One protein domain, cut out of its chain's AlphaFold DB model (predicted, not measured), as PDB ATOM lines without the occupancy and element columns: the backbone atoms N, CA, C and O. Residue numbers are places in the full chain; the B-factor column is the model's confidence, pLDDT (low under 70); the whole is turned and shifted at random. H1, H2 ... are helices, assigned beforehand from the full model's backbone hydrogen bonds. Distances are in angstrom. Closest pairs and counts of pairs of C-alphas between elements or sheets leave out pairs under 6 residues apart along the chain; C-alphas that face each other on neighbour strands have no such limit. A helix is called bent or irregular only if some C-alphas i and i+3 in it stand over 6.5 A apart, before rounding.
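Overview. This is residues 22 to 104 of the 168 residues of an uncharacterized protein of Beauveria bassiana D1-5 (UniProt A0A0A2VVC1). H3 and H2 fold back on each other as a helical hairpin, with H1 as a separate arm whose residues 22 to 29 stick out, and with H4 beyond H3, on the side away from H2, reached through a long loop. The arrangement is loose: H2 and H3 touch, while H1 and H4 touch no helix. The printed part has 83 residues with four named helices, H1, H2, H3 and H4 along the chain, and no named strand; the class is all helix. The radius of gyration of the C-alphas is 14.9 A, and the C-alphas span 45 by 34 by 23 A.

Along the chain. H3 holds residues 61 to 75 and measures 20.5 A from first to last C-alpha. H1, residues 22 to 36, measures 21.0 A and begins at C-alpha 22 at (20.811, 41.574, 128.606). H2, residues 44 to 57, measures 19.8 A and begins at C-alpha 44 at (16.352, 15.686, 119.000). H4, residues 91 to 102, measures 16.4 A and ends at C-alpha 102 at (-6.912, 14.643, 133.538).

Arrangement. H2 and H3 touch and form a helical hairpin; their closest C-alphas, those of Ala 55 and Ser 61, are 5.0 A apart. Their lines stand at a steep tilt of 40 degrees, opposite ways. H3 is irregular: C-alphas 62 and 65 are 7.9 A apart. H1 is apart from H2, H3 and H4, and H4 is apart from H2 and H3. Every O i to N i+4 pair is within hydrogen-bond range in H1, H2 and H4; in H3, 9 of 11 are.

Size, cuts and confidence. The two C-alphas farthest apart, those of Ala 22 and Glu 62, are 45.3 A apart. Without residues 22 to 29, which stand free, the body spans 34 by 33 by 23 A. The link from H2 to H3 is tight, that from H1 to H2 short, and that from H3 to H4, residues 76 to 90, long. The printed part has no cut. The mean pLDDT of the printed part is 87.5; residues 22 to 30 and 33 to 34 are under 70.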
ATOM      1  N   ALA A  22      21.584  42.390 129.534       61.66
ATOM      2  CA  ALA A  22      20.811  41.574 128.606       61.66
ATOM      3  C   ALA A  22      21.291  40.111 128.565       61.66
ATOM      4  O   ALA A  22      20.465  39.206 128.513       61.66
ATOM      5  N   GLU A  23      22.601  39.875 128.608       63.03
ATOM      6  CA  GLU A  23      23.196  38.537 128.644       63.03
ATOM      7  C   GLU A  23      22.964  37.850 129.999       63.03
ATOM      8  O   GLU A  23      22.623  36.669 130.006       63.03
ATOM      9  N   ASP A  24      23.027  38.587 131.115       64.06
ATOM     10  CA  ASP A  24      22.685  38.059 132.447       64.06
ATOM     11  C   ASP A  24      21.210  37.639 132.530       64.06
ATOM     12  O   ASP A  24      20.898  36.525 132.939       64.06
ATOM     13  N   VAL A  25      20.287  38.482 132.051       65.94
ATOM     14  CA  VAL A  25      18.846  38.168 132.037       65.94
ATOM     15  C   VAL A  25      18.537  36.976 131.125       65.94
ATOM     16  O   VAL A  25      17.647  36.176 131.417       65.94
ATOM     17  N   VAL A  26      19.256  36.827 130.010       67.56
ATOM     18  CA  VAL A  26      19.122  35.654 129.131       67.56
ATOM     19  C   VAL A  26      19.693  34.403 129.805       67.56
ATOM     20  O   VAL A  26      19.070  33.345 129.727       67.56
ATOM     21  N   ALA A  27      20.824  34.506 130.504       65.75
ATOM     22  CA  ALA A  27      21.408  33.402 131.261       65.75
ATOM     23  C   ALA A  27      20.501  32.950 132.420       65.75
ATOM     24  O   ALA A  27      20.281  31.748 132.576       65.75
ATOM     25  N   GLU A  28      19.910  33.884 133.169       64.50
ATOM     26  CA  GLU A  28      18.942  33.603 134.237       64.50
ATOM     27  C   GLU A  28      17.680  32.930 133.694       64.50
ATOM     28  O   GLU A  28      17.276  31.886 134.201       64.50
ATOM     29  N   ARG A  29      17.100  33.442 132.601       62.38
ATOM     30  CA  ARG A  29      15.930  32.819 131.955       62.38
ATOM     31  C   ARG A  29      16.226  31.415 131.444       62.38
ATOM     32  O   ARG A  29      15.385  30.522 131.565       62.38
ATOM     33  N   ASN A  30      17.415  31.204 130.885       67.12
ATOM     34  CA  ASN A  30      17.859  29.882 130.455       67.12
ATOM     35  C   ASN A  30      18.062  28.945 131.655       67.12
ATOM     36  O   ASN A  30      17.728  27.765 131.564       67.12
ATOM     37  N   LEU A  31      18.552  29.449 132.791       71.19
ATOM     38  CA  LEU A  31      18.689  28.673 134.022       71.19
ATOM     39  C   LEU A  31      17.323  28.297 134.608       71.19
ATOM     40  O   LEU A  31      17.097  27.126 134.899       71.19
ATOM     41  N   GLU A  32      16.394  29.244 134.722       73.44
ATOM     42  CA  GLU A  32      15.022  28.997 135.185       73.44
ATOM     43  C   GLU A  32      14.290  27.987 134.293       73.44
ATOM     44  O   GLU A  32      13.630  27.069 134.789       73.44
ATOM     45  N   SER A  33      14.449  28.110 132.974       67.44
ATOM     46  CA  SER A  33      13.850  27.181 132.011       67.44
ATOM     47  C   SER A  33      14.424  25.773 132.172       67.44
ATOM     48  O   SER A  33      13.662  24.811 132.235       67.44
ATOM     49  N   ARG A  34      15.744  25.644 132.377       68.81
ATOM     50  CA  ARG A  34      16.400  24.358 132.674       68.81
ATOM     51  C   ARG A  34      16.027  23.785 134.042       68.81
ATOM     52  O   ARG A  34      15.984  22.566 134.184       68.81
ATOM     53  N   ILE A  35      15.750  24.629 135.038       77.38
ATOM     54  CA  ILE A  35      15.224  24.195 136.342       77.38
ATOM     55  C   ILE A  35      13.816  23.614 136.171       77.38
ATOM     56  O   ILE A  35      13.477  22.619 136.809       77.38
ATOM     57  N   ARG A  36      12.995  24.213 135.301       82.12
ATOM     58  CA  ARG A  36      11.618  23.776 135.060       82.12
ATOM     59  C   ARG A  36      11.531  22.526 134.181       82.12
ATOM     60  O   ARG A  36      10.732  21.643 134.486       82.12
ATOM     61  N   ASN A  37      12.324  22.452 133.114       88.88
ATOM     62  CA  ASN A  37      12.485  21.263 132.284       88.88
ATOM     63  C   ASN A  37      13.940  21.141 131.792       88.88
ATOM     64  O   ASN A  37      14.350  21.872 130.890       88.88
ATOM     65  N   PRO A  38      14.730  20.193 132.324       89.00
ATOM     66  CA  PRO A  38      16.137  20.052 131.956       89.00
ATOM     67  C   PRO A  38      16.354  19.532 130.529       89.00
ATOM     68  O   PRO A  38      17.478  19.604 130.038       89.00
ATOM     69  N   LEU A  39      15.313  18.990 129.883       90.75
ATOM     70  CA  LEU A  39      15.373  18.486 128.509       90.75
ATOM     71  C   LEU A  39      14.981  19.542 127.471       90.75
ATOM     72  O   LEU A  39      15.155  19.309 126.274       90.75
ATOM     73  N   ASP A  40      14.440  20.681 127.907       88.19
ATOM     74  CA  ASP A  40      14.003  21.738 127.005       88.19
ATOM     75  C   ASP A  40      15.189  22.353 126.244       88.19
ATOM     76  O   ASP A  40      16.286  22.520 126.780       88.19
ATOM     77  N   GLY A  41      14.982  22.642 124.959       85.19
ATOM     78  CA  GLY A  41      16.009  23.186 124.064       85.19
ATOM     79  C   GLY A  41      17.090  22.206 123.576       85.19
ATOM     80  O   GLY A  41      17.891  22.590 122.725       85.19
ATOM     81  N   ILE A  42      17.123  20.950 124.047       91.12
ATOM     82  CA  ILE A  42      18.076  19.943 123.546       91.12
ATOM     83  C   ILE A  42      17.637  19.458 122.149       91.12
ATOM     84  O   ILE A  42      16.504  18.988 122.002       91.12
ATOM     85  N   PRO A  43      18.501  19.513 121.115       93.25
ATOM     86  CA  PRO A  43      18.174  18.992 119.790       93.25
ATOM     87  C   PRO A  43      17.820  17.503 119.828       93.25
ATOM     88  O   PRO A  43      18.454  16.731 120.547       93.25
ATOM     89  N   ARG A  44      16.854  17.073 119.004       91.31
ATOM     90  CA  ARG A  44      16.352  15.686 119.000       91.31
ATOM     91  C   ARG A  44      17.467  14.644 118.884       91.31
ATOM     92  O   ARG A  44      17.505  13.723 119.691       91.31
ATOM     93  N   ASP A  45      18.396  14.809 117.945       92.88
ATOM     94  CA  ASP A  45      19.501  13.856 117.748       92.88
ATOM     95  C   ASP A  45      20.410  13.753 118.977       92.88
ATOM     96  O   ASP A  45      20.888  12.675 119.327       92.88
ATOM     97  N   GLU A  46      20.650  14.879 119.649       95.56
ATOM     98  CA  GLU A  46      21.432  14.909 120.880       95.56
ATOM     99  C   GLU A  46      20.678  14.233 122.024       95.56
ATOM    100  O   GLU A  46      21.255  13.404 122.726       95.56
ATOM    101  N   LEU A  47      19.379  14.504 122.158       94.56
ATOM    102  CA  LEU A  47      18.527  13.859 123.148       94.56
ATOM    103  C   LEU A  47      18.492  12.337 122.952       94.56
ATOM    104  O   LEU A  47      18.655  11.601 123.922       94.56
ATOM    105  N   MET A  48      18.342  11.854 121.714       95.19
ATOM    106  CA  MET A  48      18.318  10.415 121.420       95.19
ATOM    107  C   MET A  48      19.661   9.746 121.738       95.19
ATOM    108  O   MET A  48      19.675   8.676 122.344       95.19
ATOM    109  N   ARG A  49      20.792  10.390 121.410       96.00
ATOM    110  CA  ARG A  49      22.123   9.893 121.805       96.00
ATOM    111  C   ARG A  49      22.278   9.824 123.323       96.00
ATOM    112  O   ARG A  49      22.717   8.802 123.840       96.00
ATOM    113  N   ASN A  50      21.863  10.870 124.038       96.00
ATOM    114  CA  ASN A  50      21.940  10.911 125.498       96.00
ATOM    115  C   ASN A  50      21.097   9.801 126.142       96.00
ATOM    116  O   ASN A  50      21.529   9.180 127.114       96.00
ATOM    117  N   VAL A  51      19.911   9.523 125.589       96.31
ATOM    118  CA  VAL A  51      19.054   8.414 126.027       96.31
ATOM    119  C   VAL A  51      19.720   7.063 125.774       96.31
ATOM    120  O   VAL A  51      19.714   6.216 126.665       96.31
ATOM    121  N   ASP A  52      20.320   6.858 124.602       95.75
ATOM    122  CA  ASP A  52      21.020   5.613 124.274       95.75
ATOM    123  C   ASP A  52      22.213   5.364 125.204       95.75
ATOM    124  O   ASP A  52      22.387   4.255 125.717       95.75
ATOM    125  N   ASP A  53      23.022   6.394 125.453       96.69
ATOM    126  CA  ASP A  53      24.180   6.319 126.344       96.69
ATOM    127  C   ASP A  53      23.748   6.084 127.797       96.69
ATOM    128  O   ASP A  53      24.339   5.266 128.514       96.69
ATOM    129  N   PHE A  54      22.662   6.728 128.230       96.00
ATOM    130  CA  PHE A  54      22.041   6.461 129.523       96.00
ATOM    131  C   PHE A  54      21.567   5.007 129.623       96.00
ATOM    132  O   PHE A  54      21.908   4.304 130.574       96.00
ATOM    133  N   ALA A  55      20.837   4.519 128.623       96.81
ATOM    134  CA  ALA A  55      20.312   3.164 128.623       96.81
ATOM    135  C   ALA A  55      21.437   2.119 128.624       96.81
ATOM    136  O   ALA A  55      21.359   1.126 129.343       96.81
ATOM    137  N   ARG A  56      22.522   2.337 127.877       96.12
ATOM    138  CA  ARG A  56      23.692   1.445 127.885       96.12
ATOM    139  C   ARG A  56      24.428   1.476 129.218       96.12
ATOM    140  O   ARG A  56      24.681   0.423 129.795       96.12
ATOM    141  N   SER A  57      24.725   2.666 129.740       96.44
ATOM    142  CA  SER A  57      25.470   2.821 130.999       96.44
ATOM    143  C   SER A  57      24.720   2.287 132.222       96.44
ATOM    144  O   SER A  57      25.348   1.888 133.203       96.44
ATOM    145  N   ARG A  58      23.383   2.255 132.172       95.94
ATOM    146  CA  ARG A  58      22.525   1.730 133.244       95.94
ATOM    147  C   ARG A  58      22.040   0.300 133.015       95.94
ATOM    148  O   ARG A  58      21.309  -0.211 133.855       95.94
ATOM    149  N   GLY A  59      22.438  -0.346 131.917       95.38
ATOM    150  CA  GLY A  59      21.992  -1.705 131.595       95.38
ATOM    151  C   GLY A  59      20.511  -1.805 131.206       95.38
ATOM    152  O   GLY A  59      19.927  -2.871 131.308       95.38
ATOM    153  N   LEU A  60      19.906  -0.710 130.742       96.12
ATOM    154  CA  LEU A  60      18.510  -0.594 130.301       96.12
ATOM    155  C   LEU A  60      18.376  -0.641 128.771       96.12
ATOM    156  O   LEU A  60      17.442  -0.078 128.203       96.12
ATOM    157  N   SER A  61      19.328  -1.265 128.071       94.50
ATOM    158  CA  SER A  61      19.357  -1.256 126.600       94.50
ATOM    159  C   SER A  61      18.118  -1.899 125.964       94.50
ATOM    160  O   SER A  61      17.702  -1.492 124.885       94.50
ATOM    161  N   GLU A  62      17.478  -2.844 126.657       95.25
ATOM    162  CA  GLU A  62      16.206  -3.449 126.235       95.25
ATOM    163  C   GLU A  62      15.026  -2.457 126.225       95.25
ATOM    164  O   GLU A  62      14.043  -2.659 125.517       95.25
ATOM    165  N   HIS A  63      15.141  -1.346 126.958       95.19
ATOM    166  CA  HIS A  63      14.110  -0.317 127.094       95.19
ATOM    167  C   HIS A  63      14.414   0.955 126.290       95.19
ATOM    168  O   HIS A  63      13.731   1.961 126.461       95.19
ATOM    169  N   ILE A  64      15.403   0.941 125.389       95.06
ATOM    170  CA  ILE A  64      15.794   2.133 124.613       95.06
ATOM    171  C   ILE A  64      14.602   2.757 123.882       95.06
ATOM    172  O   ILE A  64      14.404   3.963 123.964       95.06
ATOM    173  N   SER A  65      13.775   1.944 123.219       93.19
ATOM    174  CA  SER A  65      12.624   2.449 122.460       93.19
ATOM    175  C   SER A  65      11.644   3.232 123.347       93.19
ATOM    176  O   SER A  65      11.284   4.361 123.016       93.19
ATOM    177  N   ILE A  66      11.276   2.692 124.517       94.38
ATOM    178  CA  ILE A  66      10.349   3.376 125.429       94.38
ATOM    179  C   ILE A  66      10.994   4.598 126.093       94.38
ATOM    180  O   ILE A  66      10.331   5.614 126.285       94.38
ATOM    181  N   LEU A  67      12.296   4.543 126.391       95.12
ATOM    182  CA  LEU A  67      13.030   5.673 126.961       95.12
ATOM    183  C   LEU A  67      13.139   6.839 125.974       95.12
ATOM    184  O   LEU A  67      13.005   7.988 126.386       95.12
ATOM    185  N   ARG A  68      13.330   6.564 124.678       95.06
ATOM    186  CA  ARG A  68      13.357   7.594 123.629       95.06
ATOM    187  C   ARG A  68      12.010   8.296 123.492       95.06
ATOM    188  O   ARG A  68      11.965   9.525 123.536       95.06
ATOM    189  N   LYS A  69      10.913   7.529 123.436       94.31
ATOM    190  CA  LYS A  69       9.547   8.081 123.479       94.31
ATOM    191  C   LYS A  69       9.330   8.927 124.734       94.31
ATOM    192  O   LYS A  69       8.917  10.078 124.645       94.31
ATOM    193  N   GLY A  70       9.672   8.380 125.902       94.06
ATOM    194  CA  GLY A  70       9.535   9.058 127.189       94.06
ATOM    195  C   GLY A  70      10.338  10.357 127.276       94.06
ATOM    196  O   GLY A  70       9.844  11.337 127.823       94.06
ATOM    197  N   ALA A  71      11.536  10.404 126.690       94.88
ATOM    198  CA  ALA A  71      12.352  11.613 126.637       94.88
ATOM    199  C   ALA A  71      11.704  12.715 125.787       94.88
ATOM    200  O   ALA A  71      11.728  13.875 126.192       94.88
ATOM    201  N   LEU A  72      11.082  12.368 124.655       94.00
ATOM    202  CA  LEU A  72      10.353  13.327 123.815       94.00
ATOM    203  C   LEU A  72       9.073  13.828 124.499       94.00
ATOM    204  O   LEU A  72       8.819  15.032 124.513       94.00
ATOM    205  N   VAL A  73       8.324  12.929 125.146       93.88
ATOM    206  CA  VAL A  73       7.150  13.286 125.961       93.88
ATOM    207  C   VAL A  73       7.544  14.202 127.125       93.88
ATOM    208  O   VAL A  73       6.869  15.193 127.386       93.88
ATOM    209  N   ALA A  74       8.652  13.915 127.812       92.56
ATOM    210  CA  ALA A  74       9.146  14.735 128.917       92.56
ATOM    211  C   ALA A  74       9.711  16.086 128.448       92.56
ATOM    212  O   ALA A  74       9.571  17.088 129.151       92.56
ATOM    213  N   GLN A  75      10.326  16.141 127.262       92.31
ATOM    214  CA  GLN A  75      10.815  17.385 126.670       92.31
ATOM    215  C   GLN A  75       9.660  18.337 126.332       92.31
ATOM    216  O   GLN A  75       9.761  19.529 126.616       92.31
ATOM    217  N   ASN A  76       8.556  17.837 125.769       89.31
ATOM    218  CA  ASN A  76       7.391  18.665 125.460       89.31
ATOM    219  C   ASN A  76       6.062  17.944 125.765       89.31
ATOM    220  O   ASN A  76       5.427  17.397 124.862       89.31
ATOM    221  N   PRO A  77       5.592  17.980 127.025       86.44
ATOM    222  CA  PRO A  77       4.399  17.241 127.450       86.44
ATOM    223  C   PRO A  77       3.082  17.815 126.905       86.44
ATOM    224  O   PRO A  77       2.034  17.194 127.053       86.44
ATOM    225  N   THR A  78       3.112  19.014 126.317       85.69
ATOM    226  CA  THR A  78       1.936  19.704 125.761       85.69
ATOM    227  C   THR A  78       1.749  19.504 124.261       85.69
ATOM    228  O   THR A  78       0.663  19.784 123.764       85.69
ATOM    229  N   ASP A  79       2.774  19.038 123.546       86.25
ATOM    230  CA  ASP A  79       2.800  18.942 122.078       86.25
ATOM    231  C   ASP A  79       3.120  17.503 121.641       86.25
ATOM    232  O   ASP A  79       4.108  17.227 120.956       86.25
ATOM    233  N   LEU A  80       2.304  16.560 122.120       87.44
ATOM    234  CA  LEU A  80       2.499  15.122 121.901       87.44
ATOM    235  C   LEU A  80       2.319  14.725 120.428       87.44
ATOM    236  O   LEU A  80       2.974  13.796 119.963       87.44
ATOM    237  N   ASP A  81       1.486  15.461 119.688       84.19
ATOM    238  CA  ASP A  81       1.189  15.208 118.272       84.19
ATOM    239  C   ASP A  81       2.394  15.476 117.351       84.19
ATOM    240  O   ASP A  81       2.431  15.002 116.217       84.19
ATOM    241  N   ARG A  82       3.399  16.223 117.830       85.06
ATOM    242  CA  ARG A  82       4.634  16.516 117.085       85.06
ATOM    243  C   ARG A  82       5.657  15.375 117.142       85.06
ATOM    244  O   ARG A  82       6.681  15.442 116.464       85.06
ATOM    245  N   ILE A  83       5.423  14.353 117.965       88.75
ATOM    246  CA  ILE A  83       6.300  13.185 118.056       88.75
ATOM    247  C   ILE A  83       6.017  12.272 116.855       88.75
ATOM    248  O   ILE A  83       4.991  11.599 116.797       88.75
ATOM    249  N   ASP A  84       6.940  12.254 115.898       88.69
ATOM    250  CA  ASP A  84       6.850  11.491 114.649       88.69
ATOM    251  C   ASP A  84       7.944  10.407 114.536       88.69
ATOM    252  O   ASP A  84       8.781  10.237 115.428       88.69
ATOM    253  N   GLY A  85       7.942   9.657 113.429       88.50
ATOM    254  CA  GLY A  85       8.940   8.622 113.139       88.50
ATOM    255  C   GLY A  85       8.783   7.361 113.995       88.50
ATOM    256  O   GLY A  85       7.670   6.972 114.349       88.50
ATOM    257  N   ASP A  86       9.906   6.723 114.323       86.12
ATOM    258  CA  ASP A  86       9.941   5.479 115.108       86.12
ATOM    259  C   ASP A  86       9.499   5.689 116.571       86.12
ATOM    260  O   ASP A  86       9.126   4.739 117.265       86.12
ATOM    261  N   GLU A  87       9.510   6.937 117.048       90.81
ATOM    262  CA  GLU A  87       9.062   7.323 118.385       90.81
ATOM    263  C   GLU A  87       7.595   7.780 118.441       90.81
ATOM    264  O   GLU A  87       7.126   8.158 119.516       90.81
ATOM    265  N   ALA A  88       6.853   7.720 117.329       91.19
ATOM    266  CA  ALA A  88       5.445   8.108 117.299       91.19
ATOM    267  C   ALA A  88       4.620   7.360 118.363       91.19
ATOM    268  O   ALA A  88       4.770   6.150 118.592       91.19
ATOM    269  N   LEU A  89       3.738   8.106 119.030       91.56
ATOM    270  CA  LEU A  89       2.848   7.558 120.046       91.56
ATOM    271  C   LEU A  89       1.656   6.866 119.385       91.56
ATOM    272  O   LEU A  89       1.023   7.386 118.468       91.56
ATOM    273  N   THR A  90       1.338   5.680 119.881       92.44
ATOM    274  CA  THR A  90       0.119   4.950 119.529       92.44
ATOM    275  C   THR A  90      -1.112   5.623 120.139       92.44
ATOM    276  O   THR A  90      -1.015   6.393 121.101       92.44
ATOM    277  N   ALA A  91      -2.297   5.315 119.606       91.50
ATOM    278  CA  ALA A  91      -3.554   5.849 120.134       91.50
ATOM    279  C   ALA A  91      -3.781   5.423 121.595       91.50
ATOM    280  O   ALA A  91      -4.299   6.197 122.402       91.50
ATOM    281  N   GLU A  92      -3.353   4.211 121.949       93.31
ATOM    282  CA  GLU A  92      -3.394   3.689 123.310       93.31
ATOM    283  C   GLU A  92      -2.462   4.468 124.248       93.31
ATOM    284  O   GLU A  92      -2.889   4.867 125.332       93.31
ATOM    285  N   GLU A  93      -1.215   4.728 123.836       92.00
ATOM    286  CA  GLU A  93      -0.254   5.527 124.614       92.00
ATOM    287  C   GLU A  93      -0.779   6.955 124.841       92.00
ATOM    288  O   GLU A  93      -0.752   7.454 125.968       92.00
ATOM    289  N   LEU A  94      -1.339   7.586 123.804       91.25
ATOM    290  CA  LEU A  94      -1.914   8.927 123.903       91.25
ATOM    291  C   LEU A  94      -3.123   8.969 124.852       91.25
ATOM    292  O   LEU A  94      -3.240   9.880 125.672       91.25
ATOM    293  N   ALA A  95      -4.000   7.961 124.797       91.31
ATOM    294  CA  ALA A  95      -5.147   7.854 125.698       91.31
ATOM    295  C   ALA A  95      -4.724   7.671 127.166       91.31
ATOM    296  O   ALA A  95      -5.371   8.208 128.071       91.31
ATOM    297  N   VAL A  96      -3.635   6.937 127.421       90.69
ATOM    298  CA  VAL A  96      -3.067   6.796 128.771       90.69
ATOM    299  C   VAL A  96      -2.523   8.133 129.272       90.69
ATOM    300  O   VAL A  96      -2.878   8.536 130.381       90.69
ATOM    301  N   LEU A  97      -1.744   8.849 128.456       90.56
ATOM    302  CA  LEU A  97      -1.196  10.165 128.812       90.56
ATOM    303  C   LEU A  97      -2.304  11.200 129.077       90.56
ATOM    304  O   LEU A  97      -2.247  11.937 130.063       90.56
ATOM    305  N   ASP A  98      -3.355  11.219 128.253       90.25
ATOM    306  CA  ASP A  98      -4.524  12.080 128.465       90.25
ATOM    307  C   ASP A  98      -5.249  11.738 129.775       90.25
ATOM    308  O   ASP A  98      -5.595  12.626 130.565       90.25
ATOM    309  N   ARG A  99      -5.424  10.440 130.060       89.62
ATOM    310  CA  ARG A  99      -6.021   9.981 131.316       89.62
ATOM    311  C   ARG A  99      -5.199  10.440 132.515       89.62
ATOM    312  O   ARG A  99      -5.795  10.908 133.481       89.62
ATOM    313  N   GLU A 100      -3.880  10.311 132.480       87.81
ATOM    314  CA  GLU A 100      -2.995  10.759 133.563       87.81
ATOM    315  C   GLU A 100      -3.060  12.277 133.756       87.81
ATOM    316  O   GLU A 100      -3.231  12.753 134.882       87.81
ATOM    317  N   SER A 101      -3.038  13.041 132.661       86.88
ATOM    318  CA  SER A 101      -3.149  14.503 132.686       86.88
ATOM    319  C   SER A 101      -4.466  14.984 133.307       86.88
ATOM    320  O   SER A 101      -4.479  15.920 134.112       86.88
ATOM    321  N   LYS A 102      -5.583  14.317 132.991       89.25
ATOM    322  CA  LYS A 102      -6.912  14.643 133.538       89.25
ATOM    323  C   LYS A 102      -7.119  14.136 134.965       89.25
ATOM    324  O   LYS A 102      -7.907  14.718 135.704       89.25
ATOM    325  N   ASN A 103      -6.403  13.090 135.374       88.06
ATOM    326  CA  ASN A 103      -6.591  12.403 136.652       88.06
ATOM    327  C   ASN A 103      -5.350  12.482 137.558       88.06
ATOM    328  O   ASN A 103      -4.951  11.487 138.162       88.06
ATOM    329  N   LYS A 104      -4.766  13.679 137.699       82.69
ATOM    330  CA  LYS A 104      -3.515  13.930 138.453       82.69
ATOM    331  C   LYS A 104      -3.520  13.415 139.898       82.69
ATOM    332  O   LYS A 104      -2.468  13.130 140.455       82.69
TER     333      LYS A 104